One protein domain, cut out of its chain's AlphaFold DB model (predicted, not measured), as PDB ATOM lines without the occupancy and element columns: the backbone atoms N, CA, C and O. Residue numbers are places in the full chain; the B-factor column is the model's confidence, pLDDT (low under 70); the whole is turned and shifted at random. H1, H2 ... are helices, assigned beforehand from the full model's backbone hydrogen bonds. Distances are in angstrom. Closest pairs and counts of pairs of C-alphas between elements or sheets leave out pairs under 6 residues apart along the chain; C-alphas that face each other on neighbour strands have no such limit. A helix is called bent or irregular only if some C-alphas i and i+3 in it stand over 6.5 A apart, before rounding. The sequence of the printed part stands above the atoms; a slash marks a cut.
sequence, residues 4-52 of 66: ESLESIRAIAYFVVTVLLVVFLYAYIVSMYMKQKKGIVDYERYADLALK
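Overview. This is residues 4 to 52 of the 66 residues of the protein "Cytochrome c oxidase, cbb3-type, CcoQ subunit" of Helicobacter sp. 13S00482-2 (UniProt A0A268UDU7). One long, straight helix, H1, makes most of the length, and past its last residue the chain turns off sideways as a thin arm that ends in a single short helical turn, H2, giving an L with one long and one short limb. No second helix packs along H1: residues 4 to 31, which belong to H1, stick out free, and so do residues 45 to 52 at the other end. The printed part has 49 residues with two named helices, H1 then H2, and no named strand; the class is all helix. It is extended, with a radius of gyration of the C-alphas of 18.3 A and spans of 57 by 24 by 9 A.

Along the chain. H1 holds residues 4 to 37, from C-alpha 4 at (89.769, 62.948, 9.098) to C-alpha 37 at (131.858, 49.215, 31.925), a length of 49.8 A. H2 is residues 48 to 51, ending with C-alpha 51 at (130.972, 67.318, 46.446).

Arrangement. H1 is not bent, and in its backbone every O i to N i+4 pair is within hydrogen-bond range. H2, with four residues, is too short for such a pair; its one O i to N i+3 pair is within range. The two helices are apart, with no C-alpha of the one within 8 A of the other. The link between them has 10 residues and is short but not tight.

Size, cuts and confidence. The outline is a rod. The C-alphas of Glu 4 and Lys 52, the two farthest apart, are 57.7 A from each other. The printed part has no cut, and there is no long link. The mean pLDDT of the printed part is 91.3, with 95 for H1 and 83 for H2, and no printed residue is under 70.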
ATOM      1  N   GLU A   4      89.628  64.254   8.431       84.00
ATOM      2  CA  GLU A   4      89.769  62.948   9.098       84.00
ATOM      3  C   GLU A   4      91.082  62.218   8.745       84.00
ATOM      4  O   GLU A   4      91.753  61.625   9.592       84.00
ATOM      5  N   SER A   5      91.496  62.287   7.472       88.62
ATOM      6  CA  SER A   5      92.737  61.647   7.013       88.62
ATOM      7  C   SER A   5      93.993  62.364   7.515       88.62
ATOM      8  O   SER A   5      94.994  61.712   7.803       88.62
ATOM      9  N   LEU A   6      93.942  63.691   7.670       92.44
ATOM     10  CA  LEU A   6      95.045  64.483   8.220       92.44
ATOM     11  C   LEU A   6      95.242  64.229   9.715       92.44
ATOM     12  O   LEU A   6      96.376  64.072  10.171       92.44
ATOM     13  N   GLU A   7      94.147  64.164  10.471       92.88
ATOM     14  CA  GLU A   7      94.192  63.892  11.909       92.88
ATOM     15  C   GLU A   7      94.726  62.488  12.201       92.88
ATOM     16  O   GLU A   7      95.604  62.323  13.051       92.88
ATOM     17  N   SER A   8      94.295  61.498  11.416       93.56
ATOM     18  CA  SER A   8      94.790  60.122  11.510       93.56
ATOM     19  C   SER A   8      96.303  60.033  11.276       93.56
ATOM     20  O   SER A   8      97.027  59.417  12.060       93.56
ATOM     21  N   ILE A   9      96.813  60.697  10.231       95.62
ATOM     22  CA  ILE A   9      98.252  60.720   9.923       95.62
ATOM     23  C   ILE A   9      99.036  61.413  11.040       95.62
ATOM     24  O   ILE A   9     100.088  60.918  11.450       95.62
ATOM     25  N   ARG A  10      98.522  62.530  11.572       95.25
ATOM     26  CA  ARG A  10      99.155  63.249  12.685       95.25
ATOM     27  C   ARG A  10      99.271  62.372  13.930       95.25
ATOM     28  O   ARG A  10     100.334  62.352  14.545       95.25
ATOM     29  N   ALA A  11      98.209  61.654  14.292       95.88
ATOM     30  CA  ALA A  11      98.204  60.777  15.460       95.88
ATOM     31  C   ALA A  11      99.230  59.639  15.321       95.88
ATOM     32  O   ALA A  11     100.011  59.393  16.240       95.88
ATOM     33  N   ILE A  12      99.286  59.005  14.145       97.12
ATOM     34  CA  ILE A  12     100.264  57.950  13.848       97.12
ATOM     35  C   ILE A  12     101.690  58.508  13.901       97.12
ATOM     36  O   ILE A  12     102.551  57.921  14.555       97.12
ATOM     37  N   ALA A  13     101.946  59.654  13.266       97.44
ATOM     38  CA  ALA A  13     103.263  60.285  13.274       97.44
ATOM     39  C   ALA A  13     103.718  60.627  14.699       97.44
ATOM     40  O   ALA A  13     104.849  60.319  15.074       97.44
ATOM     41  N   TYR A  14     102.829  61.201  15.515       97.56
ATOM     42  CA  TYR A  14     103.120  61.510  16.913       97.56
ATOM     43  C   TYR A  14     103.480  60.254  17.710       97.56
ATOM     44  O   TYR A  14     104.488  60.239  18.416       97.56
ATOM     45  N   PHE A  15     102.698  59.181  17.566       97.94
ATOM     46  CA  PHE A  15     102.964  57.913  18.242       97.94
ATOM     47  C   PHE A  15     104.315  57.318  17.829       97.94
ATOM     48  O   PHE A  15     105.125  56.979  18.691       97.94
ATOM     49  N   VAL A  16     104.596  57.250  16.526       98.50
ATOM     50  CA  VAL A  16     105.854  56.697  15.998       98.50
ATOM     51  C   VAL A  16     107.056  57.500  16.488       98.50
ATOM     52  O   VAL A  16     108.022  56.912  16.969       98.50
ATOM     53  N   VAL A  17     106.995  58.832  16.418       98.31
ATOM     54  CA  VAL A  17     108.075  59.702  16.907       98.31
ATOM     55  C   VAL A  17     108.261  59.543  18.413       98.31
ATOM     56  O   VAL A  17     109.396  59.471  18.874       98.31
ATOM     57  N   THR A  18     107.174  59.429  19.178       98.19
ATOM     58  CA  THR A  18     107.242  59.215  20.630       98.19
ATOM     59  C   THR A  18     107.924  57.888  20.958       98.19
ATOM     60  O   THR A  18     108.846  57.860  21.770       98.19
ATOM     61  N   VAL A  19     107.534  56.792  20.300       98.62
ATOM     62  CA  VAL A  19     108.162  55.475  20.492       98.62
ATOM     63  C   VAL A  19     109.637  55.510  20.094       98.62
ATOM     64  O   VAL A  19     110.480  55.021  20.842       98.62
ATOM     65  N   LEU A  20     109.964  56.126  18.955       98.56
ATOM     66  CA  LEU A  20     111.345  56.284  18.503       98.56
ATOM     67  C   LEU A  20     112.168  57.060  19.535       98.56
ATOM     68  O   LEU A  20     113.253  56.613  19.897       98.56
ATOM     69  N   LEU A  21     111.643  58.175  20.050       98.38
ATOM     70  CA  LEU A  21     112.314  58.985  21.064       98.38
ATOM     71  C   LEU A  21     112.557  58.188  22.349       98.38
ATOM     72  O   LEU A  21     113.659  58.231  22.891       98.38
ATOM     73  N   VAL A  22     111.566  57.422  22.812       98.44
ATOM     74  CA  VAL A  22     111.709  56.545  23.982       98.44
ATOM     75  C   VAL A  22     112.819  55.519  23.750       98.44
ATOM     76  O   VAL A  22     113.733  55.417  24.565       98.44
ATOM     77  N   VAL A  23     112.795  54.802  22.622       98.56
ATOM     78  CA  VAL A  23     113.832  53.814  22.280       98.56
ATOM     79  C   VAL A  23     115.212  54.467  22.206       98.56
ATOM     80  O   VAL A  23     116.170  53.926  22.752       98.56
ATOM     81  N   PHE A  24     115.316  55.642  21.583       98.31
ATOM     82  CA  PHE A  24     116.563  56.396  21.481       98.31
ATOM     83  C   PHE A  24     117.113  56.788  22.858       98.31
ATOM     84  O   PHE A  24     118.295  56.577  23.125       98.31
ATOM     85  N   LEU A  25     116.267  57.300  23.755       98.00
ATOM     86  CA  LEU A  25     116.669  57.680  25.111       98.00
ATOM     87  C   LEU A  25     117.132  56.469  25.929       98.00
ATOM     88  O   LEU A  25     118.181  56.529  26.568       98.00
ATOM     89  N   TYR A  26     116.413  55.346  25.867       97.44
ATOM     90  CA  TYR A  26     116.849  54.120  26.540       97.44
ATOM     91  C   TYR A  26     118.152  53.574  25.950       97.44
ATOM     92  O   TYR A  26     119.049  53.195  26.701       97.44
ATOM     93  N   ALA A  27     118.302  53.582  24.624       97.56
ATOM     94  CA  ALA A  27     119.548  53.191  23.974       97.56
ATOM     95  C   ALA A  27     120.716  54.097  24.397       97.56
ATOM     96  O   ALA A  27     121.819  53.605  24.639       97.56
ATOM     97  N   TYR A  28     120.478  55.402  24.550       95.50
ATOM     98  CA  TYR A  28     121.470  56.348  25.050       95.50
ATOM     99  C   TYR A  28     121.904  56.015  26.483       95.50
ATOM    100  O   TYR A  28     123.106  55.896  26.736       95.50
ATOM    101  N   ILE A  29     120.951  55.767  27.387       94.38
ATOM    102  CA  ILE A  29     121.227  55.337  28.767       94.38
ATOM    103  C   ILE A  29     122.051  54.042  28.774       94.38
ATOM    104  O   ILE A  29     123.086  53.961  29.433       94.38
ATOM    105  N   VAL A  30     121.655  53.037  27.988       95.19
ATOM    106  CA  VAL A  30     122.413  51.781  27.861       95.19
ATOM    107  C   VAL A  30     123.833  52.046  27.355       95.19
ATOM    108  O   VAL A  30     124.793  51.493  27.892       95.19
ATOM    109  N   SER A  31     123.997  52.925  26.364       93.56
ATOM    110  CA  SER A  31     125.315  53.281  25.835       93.56
ATOM    111  C   SER A  31     126.224  53.909  26.899       93.56
ATOM    112  O   SER A  31     127.425  53.633  26.906       93.56
ATOM    113  N   MET A  32     125.656  54.695  27.820       91.75
ATOM    114  CA  MET A  32     126.361  55.302  28.949       91.75
ATOM    115  C   MET A  32     126.916  54.211  29.873       91.75
ATOM    116  O   MET A  32     128.125  54.140  30.087       91.75
ATOM    117  N   TYR A  33     126.079  53.262  30.301       90.81
ATOM    118  CA  TYR A  33     126.532  52.126  31.114       90.81
ATOM    119  C   TYR A  33     127.585  51.266  30.401       90.81
ATOM    120  O   TYR A  33     128.549  50.812  31.017       90.81
ATOM    121  N   MET A  34     127.451  51.058  29.087       91.19
ATOM    122  CA  MET A  34     128.454  50.321  28.311       91.19
ATOM    123  C   MET A  34     129.801  51.052  28.252       91.19
ATOM    124  O   MET A  34     130.839  50.395  28.325       91.19
ATOM    125  N   LYS A  35     129.804  52.384  28.119       90.94
ATOM    126  CA  LYS A  35     131.027  53.206  28.142       90.94
ATOM    127  C   LYS A  35     131.708  53.162  29.509       90.94
ATOM    128  O   LYS A  35     132.927  53.009  29.548       90.94
ATOM    129  N   GLN A  36     130.925  53.192  30.590       88.88
ATOM    130  CA  GLN A  36     131.428  53.036  31.956       88.88
ATOM    131  C   GLN A  36     132.066  51.666  32.170       88.88
ATOM    132  O   GLN A  36     133.217  51.566  32.580       88.88
ATOM    133  N   LYS A  37     131.359  50.592  31.794       87.19
ATOM    134  CA  LYS A  37     131.858  49.215  31.925       87.19
ATOM    135  C   LYS A  37     133.140  48.969  31.124       87.19
ATOM    136  O   LYS A  37     133.957  48.143  31.514       87.19
ATOM    137  N   LYS A  38     133.307  49.656  29.991       89.12
ATOM    138  CA  LYS A  38     134.522  49.596  29.165       89.12
ATOM    139  C   LYS A  38     135.662  50.484  29.685       89.12
ATOM    140  O   LYS A  38     136.739  50.436  29.103       89.12
ATOM    141  N   GLY A  39     135.431  51.289  30.724       84.62
ATOM    142  CA  GLY A  39     136.417  52.225  31.272       84.62
ATOM    143  C   GLY A  39     136.730  53.410  30.355       84.62
ATOM    144  O   GLY A  39     137.769  54.035  30.511       84.62
ATOM    145  N   ILE A  40     135.867  53.702  29.372       83.88
ATOM    146  CA  ILE A  40     136.079  54.808  28.422       83.88
ATOM    147  C   ILE A  40     135.731  56.145  29.082       83.88
ATOM    148  O   ILE A  40     136.402  57.142  28.849       83.88
ATOM    149  N   VAL A  41     134.663  56.163  29.884       83.06
ATOM    150  CA  VAL A  41     134.203  57.342  30.625       83.06
ATOM    151  C   VAL A  41     133.827  56.905  32.030       83.06
ATOM    152  O   VAL A  41     133.029  55.981  32.186       83.06
ATOM    153  N   ASP A  42     134.376  57.575  33.036       84.50
ATOM    154  CA  ASP A  42     133.973  57.395  34.427       84.50
ATOM    155  C   ASP A  42     132.896  58.421  34.792       84.50
ATOM    156  O   ASP A  42     133.180  59.596  35.020       84.50
ATOM    157  N   TYR A  43     131.641  57.972  34.798       82.25
ATOM    158  CA  TYR A  43     130.507  58.841  35.091       82.25
ATOM    159  C   TYR A  43     130.322  59.131  36.585       82.25
ATOM    160  O   TYR A  43     129.703  60.140  36.917       82.25
ATOM    161  N   GLU A  44     130.860  58.296  37.481       78.56
ATOM    162  CA  GLU A  44     130.808  58.558  38.929       78.56
ATOM    163  C   GLU A  44     131.677  59.760  39.291       78.56
ATOM    164  O   GLU A  44     131.308  60.566  40.140       78.56
ATOM    165  N   ARG A  45     132.765  59.966  38.546       81.38
ATOM    166  CA  ARG A  45     133.651  61.117  38.709       81.38
ATOM    167  C   ARG A  45     132.964  62.476  38.526       81.38
ATOM    168  O   ARG A  45     133.441  63.464  39.065       81.38
ATOM    169  N   TYR A  46     131.847  62.566  37.800       83.06
ATOM    170  CA  TYR A  46     131.094  63.827  37.724       83.06
ATOM    171  C   TYR A  46     130.199  64.065  38.942       83.06
ATOM    172  O   TYR A  46     129.843  65.210  39.203       83.06
ATOM    173  N   ALA A  47     129.837  63.026  39.704       79.88
ATOM    174  CA  ALA A  47     129.124  63.208  40.969       79.88
ATOM    175  C   ALA A  47     130.013  63.923  42.001       79.88
ATOM    176  O   ALA A  47     129.518  64.727  42.791       79.88
ATOM    177  N   ASP A  48     131.329  63.704  41.920       82.69
ATOM    178  CA  ASP A  48     132.332  64.405  42.721       82.69
ATOM    179  C   ASP A  48     132.337  65.921  42.486       82.69
ATOM    180  O   ASP A  48     132.713  66.647  43.398       82.69
ATOM    181  N   LEU A  49     131.857  66.422  41.338       81.81
ATOM    182  CA  LEU A  49     131.750  67.866  41.079       81.81
ATOM    183  C   LEU A  49     130.824  68.562  42.084       81.81
ATOM    184  O   LEU A  49     131.096  69.671  42.515       81.81
ATOM    185  N   ALA A  50     129.731  67.903  42.474       83.31
ATOM    186  CA  ALA A  50     128.807  68.458  43.459       83.31
ATOM    187  C   ALA A  50     129.366  68.394  44.891       83.31
ATOM    188  O   ALA A  50     128.911  69.129  45.765       83.31
ATOM    189  N   LEU A  51     130.318  67.489  45.146       84.44
ATOM    190  CA  LEU A  51     130.972  67.318  46.446       84.44
ATOM    191  C   LEU A  51     132.204  68.222  46.600       84.44
ATOM    192  O   LEU A  51     132.509  68.647  47.713       84.44
ATOM    193  N   LYS A  52     132.906  68.493  45.497       84.94
ATOM    194  CA  LYS A  52     134.151  69.262  45.398       84.94
ATOM    195  C   LYS A  52     133.921  70.479  44.493       84.94
ATOM    196  O   LYS A  52     134.347  70.500  43.341       84.94
TER     197      LYS A  52